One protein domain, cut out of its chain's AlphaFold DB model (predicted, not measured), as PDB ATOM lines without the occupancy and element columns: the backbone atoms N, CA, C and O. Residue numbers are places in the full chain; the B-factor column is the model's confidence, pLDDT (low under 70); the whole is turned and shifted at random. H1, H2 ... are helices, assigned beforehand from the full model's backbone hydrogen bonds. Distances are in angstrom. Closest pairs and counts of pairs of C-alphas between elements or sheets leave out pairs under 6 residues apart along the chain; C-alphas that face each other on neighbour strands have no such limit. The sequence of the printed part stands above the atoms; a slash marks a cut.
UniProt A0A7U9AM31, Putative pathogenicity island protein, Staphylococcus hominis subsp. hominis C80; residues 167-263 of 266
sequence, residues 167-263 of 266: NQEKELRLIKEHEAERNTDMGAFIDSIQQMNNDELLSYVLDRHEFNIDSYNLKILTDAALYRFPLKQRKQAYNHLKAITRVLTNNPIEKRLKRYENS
ATOM      1  N   ASN A 167       5.459  46.135  20.396       77.06
ATOM      2  CA  ASN A 167       4.878  44.843  20.769       77.06
ATOM      3  C   ASN A 167       4.852  43.852  19.596       77.06
ATOM      4  O   ASN A 167       5.120  42.674  19.802       77.06
ATOM      5  N   GLN A 168       4.577  44.325  18.379       77.50
ATOM      6  CA  GLN A 168       4.614  43.509  17.161       77.50
ATOM      7  C   GLN A 168       6.053  43.115  16.798       77.50
ATOM      8  O   GLN A 168       6.297  41.970  16.429       77.50
ATOM      9  N   GLU A 169       7.022  44.017  16.977       78.31
ATOM     10  CA  GLU A 169       8.447  43.703  16.811       78.31
ATOM     11  C   GLU A 169       8.921  42.637  17.807       78.31
ATOM     12  O   GLU A 169       9.615  41.697  17.424       78.31
ATOM     13  N   LYS A 170       8.536  42.756  19.087       83.75
ATOM     14  CA  LYS A 170       8.846  41.749  20.116       83.75
ATOM     15  C   LYS A 170       8.237  40.392  19.782       83.75
ATOM     16  O   LYS A 170       8.911  39.377  19.916       83.75
ATOM     17  N   GLU A 171       6.991  40.373  19.325       83.56
ATOM     18  CA  GLU A 171       6.317  39.136  18.946       83.56
ATOM     19  C   GLU A 171       6.989  38.462  17.740       83.56
ATOM     20  O   GLU A 171       7.217  37.257  17.759       83.56
ATOM     21  N   LEU A 172       7.389  39.232  16.723       82.75
ATOM     22  CA  LEU A 172       8.141  38.715  15.576       82.75
ATOM     23  C   LEU A 172       9.505  38.141  15.963       82.75
ATOM     24  O   LEU A 172       9.923  37.138  15.386       82.75
ATOM     25  N   ARG A 173      10.195  38.747  16.938       84.62
ATOM     26  CA  ARG A 173      11.452  38.197  17.471       84.62
ATOM     27  C   ARG A 173      11.224  36.829  18.109       84.62
ATOM     28  O   ARG A 173      11.910  35.893  17.724       84.62
ATOM     29  N   LEU A 174      10.219  36.701  18.977       86.75
ATOM     30  CA  LEU A 174       9.875  35.427  19.625       86.75
ATOM     31  C   LEU A 174       9.448  34.356  18.609       86.75
ATOM     32  O   LEU A 174       9.826  33.195  18.727       86.75
ATOM     33  N   ILE A 175       8.689  34.736  17.576       85.94
ATOM     34  CA  ILE A 175       8.270  33.810  16.513       85.94
ATOM     35  C   ILE A 175       9.471  33.257  15.738       85.94
ATOM     36  O   ILE A 175       9.442  32.074  15.394       85.94
ATOM     37  N   LYS A 176      10.478  34.098  15.451       86.25
ATOM     38  CA  LYS A 176      11.717  33.712  14.754       86.25
ATOM     39  C   LYS A 176      12.646  32.895  15.649       86.25
ATOM     40  O   LYS A 176      13.203  31.904  15.200       86.25
ATOM     41  N   GLU A 177      12.788  33.293  16.910       88.81
ATOM     42  CA  GLU A 177      13.622  32.608  17.904       88.81
ATOM     43  C   GLU A 177      13.199  31.146  18.089       88.81
ATOM     44  O   GLU A 177      14.039  30.251  18.075       88.81
ATOM     45  N   HIS A 178      11.890  30.892  18.160       89.06
ATOM     46  CA  HIS A 178      11.337  29.552  18.374       89.06
ATOM     47  C   HIS A 178      10.871  28.846  17.091       89.06
ATOM     48  O   HIS A 178      10.175  27.833  17.157       89.06
ATOM     49  N   GLU A 179      11.222  29.359  15.910       85.81
ATOM     50  CA  GLU A 179      10.752  28.818  14.630       85.81
ATOM     51  C   GLU A 179      11.216  27.377  14.394       85.81
ATOM     52  O   GLU A 179      10.415  26.532  13.994       85.81
ATOM     53  N   ALA A 180      12.486  27.087  14.686       83.69
ATOM     54  CA  ALA A 180      13.054  25.752  14.518       83.69
ATOM     55  C   ALA A 180      12.384  24.722  15.441       83.69
ATOM     56  O   ALA A 180      12.042  23.630  14.998       83.69
ATOM     57  N   GLU A 181      12.136  25.090  16.702       83.94
ATOM     58  CA  GLU A 181      11.458  24.225  17.674       83.94
ATOM     59  C   GLU A 181       9.992  23.998  17.302       83.94
ATOM     60  O   GLU A 181       9.501  22.869  17.347       83.94
ATOM     61  N   ARG A 182       9.293  25.058  16.885       86.06
ATOM     62  CA  ARG A 182       7.892  24.977  16.469       86.06
ATOM     63  C   ARG A 182       7.716  24.078  15.251       86.06
ATOM     64  O   ARG A 182       6.781  23.284  15.225       86.06
ATOM     65  N   ASN A 183       8.611  24.203  14.275       84.44
ATOM     66  CA  ASN A 183       8.568  23.468  13.012       84.44
ATOM     67  C   ASN A 183       9.291  22.109  13.097       84.44
ATOM     68  O   ASN A 183       9.690  21.563  12.067       84.44
ATOM     69  N   THR A 184       9.487  21.571  14.306       87.25
ATOM     70  CA  THR A 184      10.051  20.229  14.490       87.25
ATOM     71  C   THR A 184       9.178  19.210  13.766       87.25
ATOM     72  O   THR A 184       7.961  19.170  13.971       87.25
ATOM     73  N   ASP A 185       9.812  18.379  12.937       89.50
ATOM     74  CA  ASP A 185       9.137  17.297  12.228       89.50
ATOM     75  C   ASP A 185       8.350  16.404  13.199       89.50
ATOM     76  O   ASP A 185       8.824  16.071  14.287       89.50
ATOM     77  N   MET A 186       7.146  16.002  12.793       84.12
ATOM     78  CA  MET A 186       6.235  15.224  13.633       84.12
ATOM     79  C   MET A 186       6.866  13.904  14.101       84.12
ATOM     80  O   MET A 186       6.657  13.505  15.247       84.12
ATOM     81  N   GLY A 187       7.644  13.234  13.242       84.56
ATOM     82  CA  GLY A 187       8.344  11.998  13.588       84.56
ATOM     83  C   GLY A 187       9.407  12.245  14.654       84.56
ATOM     84  O   GLY A 187       9.367  11.633  15.719       84.56
ATOM     85  N   ALA A 188      10.274  13.233  14.422       85.12
ATOM     86  CA  ALA A 188      11.302  13.634  15.384       85.12
ATOM     87  C   ALA A 188      10.710  14.088  16.734       85.12
ATOM     88  O   ALA A 188      11.264  13.807  17.800       85.12
ATOM     89  N   PHE A 189       9.557  14.761  16.707       89.50
ATOM     90  CA  PHE A 189       8.848  15.194  17.907       89.50
ATOM     91  C   PHE A 189       8.326  14.003  18.722       89.50
ATOM     92  O   PHE A 189       8.534  13.950  19.937       89.50
ATOM     93  N   ILE A 190       7.699  13.021  18.069       87.44
ATOM     94  CA  ILE A 190       7.221  11.796  18.724       87.44
ATOM     95  C   ILE A 190       8.388  11.019  19.338       87.44
ATOM     96  O   ILE A 190       8.299  10.630  20.505       87.44
ATOM     97  N   ASP A 191       9.484  10.849  18.596       88.25
ATOM     98  CA  ASP A 191      10.678  10.147  19.075       88.25
ATOM     99  C   ASP A 191      11.255  10.828  20.324       88.25
ATOM    100  O   ASP A 191      11.582  10.158  21.307       88.25
ATOM    101  N   SER A 192      11.287  12.167  20.340       86.31
ATOM    102  CA  SER A 192      11.751  12.933  21.501       86.31
ATOM    103  C   SER A 192      10.881  12.701  22.741       86.31
ATOM    104  O   SER A 192      11.401  12.466  23.829       86.31
ATOM    105  N   ILE A 193       9.552  12.674  22.583       89.88
ATOM    106  CA  ILE A 193       8.616  12.422  23.685       89.88
ATOM    107  C   ILE A 193       8.768  10.998  24.216       89.88
ATOM    108  O   ILE A 193       8.690  10.787  25.427       89.88
ATOM    109  N   GLN A 194       8.953  10.009  23.339       86.38
ATOM    110  CA  GLN A 194       9.059   8.603  23.736       86.38
ATOM    111  C   GLN A 194      10.310   8.318  24.572       86.38
ATOM    112  O   GLN A 194      10.256   7.468  25.459       86.38
ATOM    113  N   GLN A 195      11.405   9.039  24.323       87.69
ATOM    114  CA  GLN A 195      12.672   8.862  25.036       87.69
ATOM    115  C   GLN A 195      12.707   9.543  26.416       87.69
ATOM    116  O   GLN A 195      13.504   9.143  27.261       87.69
ATOM    117  N   MET A 196      11.842  10.531  26.671       89.06
ATOM    118  CA  MET A 196      11.784  11.242  27.956       89.06
ATOM    119  C   MET A 196      11.179  10.378  29.060       89.06
ATOM    120  O   MET A 196      10.187   9.681  28.834       89.06
ATOM    121  N   ASN A 197      11.681  10.497  30.288       89.00
ATOM    122  CA  ASN A 197      10.992   9.979  31.475       89.00
ATOM    123  C   ASN A 197       9.790  10.873  31.869       89.00
ATOM    124  O   ASN A 197       9.501  11.883  31.228       89.00
ATOM    125  N   ASN A 198       9.014  10.485  32.887       84.19
ATOM    126  CA  ASN A 198       7.791  11.221  33.241       84.19
ATOM    127  C   ASN A 198       8.058  12.618  33.830       84.19
ATOM    128  O   ASN A 198       7.247  13.516  33.615       84.19
ATOM    129  N   ASP A 199       9.167  12.820  34.537       84.56
ATOM    130  CA  ASP A 199       9.499  14.127  35.113       84.56
ATOM    131  C   ASP A 199      10.069  15.071  34.040       84.56
ATOM    132  O   ASP A 199       9.681  16.238  33.965       84.56
ATOM    133  N   GLU A 200      10.892  14.539  33.133       87.69
ATOM    134  CA  GLU A 200      11.381  15.228  31.933       87.69
ATOM    135  C   GLU A 200      10.225  15.650  31.029       87.69
ATOM    136  O   GLU A 200      10.155  16.807  30.619       87.69
ATOM    137  N   LEU A 201       9.268  14.749  30.779       87.31
ATOM    138  CA  LEU A 201       8.088  15.064  29.980       87.31
ATOM    139  C   LEU A 201       7.241  16.156  30.643       87.31
ATOM    140  O   LEU A 201       6.659  16.987  29.948       87.31
ATOM    141  N   LEU A 202       7.145  16.174  31.976       86.38
ATOM    142  CA  LEU A 202       6.392  17.209  32.682       86.38
ATOM    143  C   LEU A 202       7.065  18.578  32.557       86.38
ATOM    144  O   LEU A 202       6.367  19.548  32.266       86.38
ATOM    145  N   SER A 203       8.389  18.656  32.726       87.62
ATOM    146  CA  SER A 203       9.141  19.897  32.485       87.62
ATOM    147  C   SER A 203       8.958  20.356  31.043       87.62
ATOM    148  O   SER A 203       8.533  21.479  30.795       87.62
ATOM    149  N   TYR A 204       9.137  19.432  30.099       89.12
ATOM    150  CA  TYR A 204       8.989  19.686  28.673       89.12
ATOM    151  C   TYR A 204       7.603  20.228  28.304       89.12
ATOM    152  O   TYR A 204       7.491  21.127  27.477       89.12
ATOM    153  N   VAL A 205       6.538  19.715  28.929       89.25
ATOM    154  CA  VAL A 205       5.168  20.227  28.756       89.25
ATOM    155  C   VAL A 205       5.022  21.648  29.292       89.25
ATOM    156  O   VAL A 205       4.373  22.470  28.646       89.25
ATOM    157  N   LEU A 206       5.578  21.938  30.467       87.94
ATOM    158  CA  LEU A 206       5.451  23.248  31.111       87.94
ATOM    159  C   LEU A 206       6.280  24.331  30.410       87.94
ATOM    160  O   LEU A 206       5.851  25.483  30.382       87.94
ATOM    161  N   ASP A 207       7.378  23.949  29.763       90.00
ATOM    162  CA  ASP A 207       8.222  24.839  28.956       90.00
ATOM    163  C   ASP A 207       7.590  25.193  27.593       90.00
ATOM    164  O   ASP A 207       8.096  26.040  26.848       90.00
ATOM    165  N   ARG A 208       6.452  24.576  27.234       89.56
ATOM    166  CA  ARG A 208       5.721  24.928  26.009       89.56
ATOM    167  C   ARG A 208       4.940  26.221  26.152       89.56
ATOM    168  O   ARG A 208       4.297  26.487  27.163       89.56
ATOM    169  N   HIS A 209       4.937  26.989  25.073       89.88
ATOM    170  CA  HIS A 209       4.152  28.200  24.903       89.88
ATOM    171  C   HIS A 209       3.756  28.356  23.435       89.88
ATOM    172  O   HIS A 209       4.244  27.654  22.556       89.88
ATOM    173  N   GLU A 210       2.895  29.322  23.132       86.00
ATOM    174  CA  GLU A 210       2.333  29.480  21.785       86.00
ATOM    175  C   GLU A 210       3.370  29.633  20.663       86.00
ATOM    176  O   GLU A 210       3.093  29.193  19.558       86.00
ATOM    177  N   PHE A 211       4.559  30.192  20.921       89.19
ATOM    178  CA  PHE A 211       5.574  30.405  19.878       89.19
ATOM    179  C   PHE A 211       6.452  29.186  19.530       89.19
ATOM    180  O   PHE A 211       7.022  29.195  18.439       89.19
ATOM    181  N   ASN A 212       6.553  28.164  20.398       89.69
ATOM    182  CA  ASN A 212       7.504  27.042  20.260       89.69
ATOM    183  C   ASN A 212       6.855  25.675  19.986       89.69
ATOM    184  O   ASN A 212       7.542  24.657  19.988       89.69
ATOM    185  N   ILE A 213       5.541  25.634  19.756       89.00
ATOM    186  CA  ILE A 213       4.819  24.410  19.405       89.00
ATOM    187  C   ILE A 213       3.719  24.714  18.391       89.00
ATOM    188  O   ILE A 213       3.000  25.706  18.515       89.00
ATOM    189  N   ASP A 214       3.599  23.876  17.365       87.31
ATOM    190  CA  ASP A 214       2.531  23.998  16.378       87.31
ATOM    191  C   ASP A 214       1.241  23.294  16.847       87.31
ATOM    192  O   ASP A 214       1.197  22.594  17.864       87.31
ATOM    193  N   SER A 215       0.145  23.486  16.110       85.56
ATOM    194  CA  SER A 215      -1.145  22.901  16.491       85.56
ATOM    195  C   SER A 215      -1.161  21.367  16.438       85.56
ATOM    196  O   SER A 215      -1.998  20.757  17.111       85.56
ATOM    197  N   TYR A 216      -0.299  20.745  15.630       87.00
ATOM    198  CA  TYR A 216      -0.267  19.297  15.441       87.00
ATOM    199  C   TYR A 216       0.509  18.621  16.575       87.00
ATOM    200  O   TYR A 216      -0.048  17.779  17.285       87.00
ATOM    201  N   ASN A 217       1.736  19.067  16.831       89.25
ATOM    202  CA  ASN A 217       2.585  18.632  17.933       89.25
ATOM    203  C   ASN A 217       1.945  18.943  19.293       89.25
ATOM    204  O   ASN A 217       2.035  18.130  20.213       89.25
ATOM    205  N   LEU A 218       1.192  20.043  19.425       90.19
ATOM    206  CA  LEU A 218       0.430  20.338  20.646       90.19
ATOM    207  C   LEU A 218      -0.635  19.279  20.947       90.19
ATOM    208  O   LEU A 218      -0.842  18.917  22.109       90.19
ATOM    209  N   LYS A 219      -1.308  18.764  19.914       88.31
ATOM    210  CA  LYS A 219      -2.301  17.698  20.072       88.31
ATOM    211  C   LYS A 219      -1.631  16.401  20.530       88.31
ATOM    212  O   LYS A 219      -2.069  15.817  21.515       88.31
ATOM    213  N   ILE A 220      -0.525  16.028  19.885       88.94
ATOM    214  CA  ILE A 220       0.281  14.846  20.236       88.94
ATOM    215  C   ILE A 220       0.769  14.935  21.685       88.94
ATOM    216  O   ILE A 220       0.631  13.984  22.452       88.94
ATOM    217  N   LEU A 221       1.287  16.097  22.088       90.81
ATOM    218  CA  LEU A 221       1.775  16.333  23.442       90.81
ATOM    219  C   LEU A 221       0.647  16.270  24.481       90.81
ATOM    220  O   LEU A 221       0.842  15.752  25.580       90.81
ATOM    221  N   THR A 222      -0.547  16.753  24.126       89.31
ATOM    222  CA  THR A 222      -1.737  16.657  24.983       89.31
ATOM    223  C   THR A 222      -2.147  15.201  25.187       89.31
ATOM    224  O   THR A 222      -2.380  14.789  26.324       89.31
ATOM    225  N   ASP A 223      -2.178  14.406  24.117       88.62
ATOM    226  CA  ASP A 223      -2.519  12.983  24.183       88.62
ATOM    227  C   ASP A 223      -1.471  12.197  24.996       88.62
ATOM    228  O   ASP A 223      -1.822  11.410  25.881       88.62
ATOM    229  N   ALA A 224      -0.180  12.486  24.794       87.44
ATOM    230  CA  ALA A 224       0.916  11.893  25.561       87.44
ATOM    231  C   ALA A 224       0.827  12.224  27.062       87.44
ATOM    232  O   ALA A 224       0.961  11.331  27.905       87.44
ATOM    233  N   ALA A 225       0.542  13.481  27.413       87.19
ATOM    234  CA  ALA A 225       0.380  13.923  28.798       87.19
ATOM    235  C   ALA A 225      -0.834  13.270  29.486       87.19
ATOM    236  O   ALA A 225      -0.778  12.926  30.671       87.19
ATOM    237  N   LEU A 226      -1.935  13.071  28.754       85.81
ATOM    238  CA  LEU A 226      -3.122  12.385  29.269       85.81
ATOM    239  C   LEU A 226      -2.858  10.903  29.547       85.81
ATOM    240  O   LEU A 226      -3.374  10.377  30.534       85.81
ATOM    241  N   TYR A 227      -2.053  10.247  28.711       87.31
ATOM    242  CA  TYR A 227      -1.748   8.825  28.847       87.31
ATOM    243  C   TYR A 227      -0.686   8.542  29.920       87.31
ATOM    244  O   TYR A 227      -0.857   7.633  30.732       87.31
ATOM    245  N   ARG A 228       0.394   9.333  29.962       84.69
ATOM    246  CA  ARG A 228       1.586   9.035  30.775       84.69
ATOM    247  C   ARG A 228       1.540   9.572  32.204       84.69
ATOM    248  O   ARG A 228       2.164   8.981  33.084       84.69
ATOM    249  N   PHE A 229       0.822  10.669  32.465       89.31
ATOM    250  CA  PHE A 229       0.868  11.306  33.783       89.31
ATOM    251  C   PHE A 229      -0.150  10.752  34.794       89.31
ATOM    252  O   PHE A 229      -1.311  10.494  34.437       89.31
ATOM    253  N   PRO A 230       0.230  10.667  36.088       86.06
ATOM    254  CA  PRO A 230      -0.694  10.435  37.191       86.06
ATOM    255  C   PRO A 230      -1.687  11.600  37.341       86.06
ATOM    256  O   PRO A 230      -1.410  12.740  36.962       86.06
ATOM    257  N   LEU A 231      -2.850  11.326  37.946       81.25
ATOM    258  CA  LEU A 231      -4.008  12.237  38.040       81.25
ATOM    259  C   LEU A 231      -3.667  13.694  38.410       81.25
ATOM    260  O   LEU A 231      -4.222  14.624  37.823       81.25
ATOM    261  N   LYS A 232      -2.750  13.903  39.364       82.06
ATOM    262  CA  LYS A 232      -2.366  15.242  39.841       82.06
ATOM    263  C   LYS A 232      -1.587  16.038  38.783       82.06
ATOM    264  O   LYS A 232      -1.951  17.178  38.503       82.06
ATOM    265  N   GLN A 233      -0.571  15.429  38.170       85.06
ATOM    266  CA  GLN A 233       0.257  16.047  37.122       85.06
ATOM    267  C   GLN A 233      -0.533  16.223  35.818       85.06
ATOM    268  O   GLN A 233      -0.441  17.260  35.163       85.06
ATOM    269  N   ARG A 234      -1.418  15.270  35.500       86.44
ATOM    270  CA  ARG A 234      -2.302  15.321  34.328       86.44
ATOM    271  C   ARG A 234      -3.160  16.582  34.296       86.44
ATOM    272  O   ARG A 234      -3.280  17.216  33.252       86.44
ATOM    273  N   LYS A 235      -3.747  16.972  35.434       86.88
ATOM    274  CA  LYS A 235      -4.583  18.179  35.525       86.88
ATOM    275  C   LYS A 235      -3.777  19.450  35.246       86.88
ATOM    276  O   LYS A 235      -4.269  20.343  34.561       86.88
ATOM    277  N   GLN A 236      -2.555  19.525  35.770       88.12
ATOM    278  CA  GLN A 236      -1.659  20.662  35.568       88.12
ATOM    279  C   GLN A 236      -1.234  20.777  34.098       88.12
ATOM    280  O   GLN A 236      -1.467  21.817  33.484       88.12
ATOM    281  N   ALA A 237      -0.706  19.692  33.528       87.44
ATOM    282  CA  ALA A 237      -0.304  19.610  32.127       87.44
ATOM    283  C   ALA A 237      -1.463  19.953  31.178       87.44
ATOM    284  O   ALA A 237      -1.334  20.809  30.308       87.44
ATOM    285  N   TYR A 238      -2.636  19.352  31.395       88.69
ATOM    286  CA  TYR A 238      -3.810  19.592  30.560       88.69
ATOM    287  C   TYR A 238      -4.281  21.051  30.605       88.69
ATOM    288  O   TYR A 238      -4.623  21.620  29.571       88.69
ATOM    289  N   ASN A 239      -4.296  21.680  31.784       89.81
ATOM    290  CA  ASN A 239      -4.705  23.081  31.907       89.81
ATOM    291  C   ASN A 239      -3.753  24.026  31.164       89.81
ATOM    292  O   ASN A 239      -4.225  24.953  30.504       89.81
ATOM    293  N   HIS A 240      -2.446  23.768  31.253       90.75
ATOM    294  CA  HIS A 240      -1.416  24.528  30.548       90.75
ATOM    295  C   HIS A 240      -1.561  24.397  29.030       90.75
ATOM    296  O   HIS A 240      -1.776  25.389  28.334       90.75
ATOM    297  N   LEU A 241      -1.590  23.162  28.521       91.25
ATOM    298  CA  LEU A 241      -1.723  22.890  27.087       91.25
ATOM    299  C   LEU A 241      -3.041  23.440  26.523       91.25
ATOM    300  O   LEU A 241      -3.049  24.051  25.458       91.25
ATOM    301  N   LYS A 242      -4.145  23.341  27.275       90.88
ATOM    302  CA  LYS A 242      -5.444  23.914  26.889       90.88
ATOM    303  C   LYS A 242      -5.415  25.437  26.774       90.88
ATOM    304  O   LYS A 242      -6.132  25.991  25.935       90.88
ATOM    305  N   ALA A 243      -4.643  26.128  27.614       89.69
ATOM    306  CA  ALA A 243      -4.469  27.572  27.502       89.69
ATOM    307  C   ALA A 243      -3.769  27.924  26.181       89.69
ATOM    308  O   ALA A 243      -4.282  28.757  25.434       89.69
ATOM    309  N   ILE A 244      -2.698  27.202  25.841       90.94
ATOM    310  CA  ILE A 244      -1.973  27.360  24.572       90.94
ATOM    311  C   ILE A 244      -2.899  27.069  23.380       90.94
ATOM    312  O   ILE A 244      -2.991  27.879  22.456       90.94
ATOM    313  N   THR A 245      -3.676  25.978  23.425       89.88
ATOM    314  CA  THR A 245      -4.624  25.620  22.353       89.88
ATOM    315  C   THR A 245      -5.636  26.733  22.099       89.88
ATOM    316  O   THR A 245      -5.924  27.064  20.948       89.88
ATOM    317  N   ARG A 246      -6.179  27.347  23.160       89.25
ATOM    318  CA  ARG A 246      -7.128  28.464  23.031       89.25
ATOM    319  C   ARG A 246      -6.495  29.666  22.340       89.25
ATOM    320  O   ARG A 246      -7.153  30.288  21.507       89.25
ATOM    321  N   VAL A 247      -5.244  29.986  22.668       88.12
ATOM    322  CA  VAL A 247      -4.553  31.122  22.051       88.12
ATOM    323  C   VAL A 247      -4.296  30.864  20.566       88.12
ATOM    324  O   VAL A 247      -4.653  31.705  19.738       88.12
ATOM    325  N   LEU A 248      -3.779  29.684  20.212       86.31
ATOM    326  CA  LEU A 248      -3.514  29.319  18.818       86.31
ATOM    327  C   LEU A 248      -4.795  29.208  17.980       86.31
ATOM    328  O   LEU A 248      -4.800  29.616  16.824       86.31
ATOM    329  N   THR A 249      -5.907  28.750  18.564       85.81
ATOM    330  CA  THR A 249      -7.200  28.666  17.859       85.81
ATOM    331  C   THR A 249      -7.776  30.054  17.559       85.81
ATOM    332  O   THR A 249      -8.254  30.316  16.457       85.81
ATOM    333  N   ASN A 250      -7.732  30.966  18.534       85.56
ATOM    334  CA  ASN A 250      -8.306  32.305  18.386       85.56
ATOM    335  C   ASN A 250      -7.431  33.224  17.521       85.56
ATOM    336  O   ASN A 250      -7.943  34.104  16.821       85.56
ATOM    337  N   ASN A 251      -6.110  33.039  17.575       83.88
ATOM    338  CA  ASN A 251      -5.149  33.869  16.866       83.88
ATOM    339  C   ASN A 251      -3.929  33.041  16.402       83.88
ATOM    340  O   ASN A 251      -2.880  33.110  17.050       83.88
ATOM    341  N   PRO A 252      -4.044  32.280  15.293       85.06
ATOM    342  CA  PRO A 252      -2.952  31.464  14.749       85.06
ATOM    343  C   PRO A 252      -1.749  32.312  14.330       85.06
ATOM    344  O   PRO A 252      -1.939  33.423  13.829       85.06
ATOM    345  N   ILE A 253      -0.528  31.793  14.481       83.81
ATOM    346  CA  ILE A 253       0.714  32.522  14.162       83.81
ATOM    347  C   ILE A 253       0.733  32.966  12.693       83.81
ATOM    348  O   ILE A 253       1.089  34.104  12.405       83.81
ATOM    349  N   GLU A 254       0.240  32.143  11.769       81.44
ATOM    350  CA  GLU A 254       0.178  32.445  10.332       81.44
ATOM    351  C   GLU A 254      -0.715  33.659  10.054       81.44
ATOM    352  O   GLU A 254      -0.442  34.483   9.180       81.44
ATOM    353  N   LYS A 255      -1.793  33.806  10.832       82.75
ATOM    354  CA  LYS A 255      -2.688  34.962  10.748       82.75
ATOM    355  C   LYS A 255      -2.029  36.221  11.311       82.75
ATOM    356  O   LYS A 255      -2.343  37.312  10.838       82.75
ATOM    357  N   ARG A 256      -1.143  36.089  12.306       83.44
ATOM    358  CA  ARG A 256      -0.367  37.205  12.872       83.44
ATOM    359  C   ARG A 256       0.711  37.662  11.888       83.44
ATOM    360  O   ARG A 256       0.740  38.840  11.557       83.44
ATOM    361  N   LEU A 257       1.476  36.728  11.321       79.31
ATOM    362  CA  LEU A 257       2.496  36.995  10.299       79.31
ATOM    363  C   LEU A 257       1.916  37.703   9.069       79.31
ATOM    364  O   LEU A 257       2.403  38.764   8.696       79.31
ATOM    365  N   LYS A 258       0.781  37.228   8.535       78.50
ATOM    366  CA  LYS A 258       0.085  37.907   7.425       78.50
ATOM    367  C   LYS A 258      -0.348  39.337   7.752       78.50
ATOM    368  O   LYS A 258      -0.450  40.167   6.855       78.50
ATOM    369  N   ARG A 259      -0.659  39.658   9.013       73.00
ATOM    370  CA  ARG A 259      -0.970  41.047   9.404       73.00
ATOM    371  C   ARG A 259       0.282  41.922   9.377       73.00
ATOM    372  O   ARG A 259       0.165  43.094   9.040       73.00
ATOM    373  N   TYR A 260       1.442  41.357   9.696       71.81
ATOM    374  CA  TYR A 260       2.726  42.055   9.719       71.81
ATOM    375  C   TYR A 260       3.301  42.257   8.311       71.81
ATOM    376  O   TYR A 260       3.698  43.370   7.993       71.81
ATOM    377  N   GLU A 261       3.200  41.271   7.419       62.88
ATOM    378  CA  GLU A 261       3.617  41.396   6.006       62.88
ATOM    379  C   GLU A 261       2.826  42.473   5.243       62.88
ATOM    380  O   GLU A 261       3.388  43.273   4.501       62.88
ATOM    381  N   ASN A 262       1.517  42.573   5.491       54.31
ATOM    382  CA  ASN A 262       0.676  43.636   4.922       54.31
ATOM    383  C   ASN A 262       1.004  45.042   5.469       54.31
ATOM    384  O   ASN A 262       0.413  46.020   5.012       54.31
ATOM    385  N   SER A 263       1.903  45.142   6.455       51.69
ATOM    386  CA  SER A 263       2.405  46.402   7.017       51.69
ATOM    387  C   SER A 263       3.706  46.873   6.352       51.69
ATOM    388  O   SER A 263       4.059  48.031   6.520       51.69
TER     389      SER A 263
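What this domain is: This is residues 167 to 263 of the 266 residues of the protein "Putative pathogenicity island protein" of Staphylococcus hominis subsp. hominis C80 (UniProt A0A7U9AM31). A helical hairpin of H5 and H6 makes the core, with H3 and H4 packed on H5 and H4 also on H6. H1 and H7, the first and last helices, lie at one end of the long axis, near each other but beyond this core, and short H2 lies between H1 and H3 along the chain. The printed part has 97 residues with seven named helices, H1 to H7 in order, and no named strand; the class is all helix. It is compact, with a radius of gyration of the C-alphas of 14.3 A, yet elongated, spanning 47 by 24 by 18 A.

How they stand to each other: The longest helix, H6, residues 231 to 250, touches the hub H5, residues 215 to 228, at a shallow tilt of 11 degrees, opposite ways, as a hairpin; their closest C-alphas, of Leu 226 and Arg 234, are 5.9 A apart. H4, residues 198 to 206, forms a hairpin with H5 at 35.0 degrees, only just shallow; their closest C-alphas are those of Asn 198 and Arg 228, 7.0 A apart. H6 touches H4 with residues 233 to 241 alone, the C-alphas of Val 205 and Ala 237 being closest at 6.5 A. H3, residues 186 to 195, touches H5 the same way at 23 degrees, closest at the C-alphas of Met 186 and Asn 217, 6.6 A. H1, residues 167 to 177, and H7, residues 253 to 261, are close but not clearly touching, with the C-alphas of Gln 168 and Tyr 260 closest at 7.8 A. H2, residues 179 to 182, is apart from H3 and meets H1 only through their link. Every O i to N i+4 pair is within hydrogen-bond range in H1, H3, H4 and H7, 9 of 10 in H5 and 15 of 16 in H6; H2 is too short for such a pair.

Where its parts are: H6 is 28.4 A long, H5 20.1 A, H1 15.3 A and H3 14.6 A. C-alpha 167 is at (4.878, 44.843, 20.769), and H7 ends with C-alpha 261 at (3.617, 41.396, 6.006).

The domain as a whole: The C-alphas of Pro 230 and Ser 263, the two farthest apart, are 47.0 A apart. The printed part has no cut and no long link. Mean pLDDT of the printed part is 85.3; residues 261 to 263 are under 70.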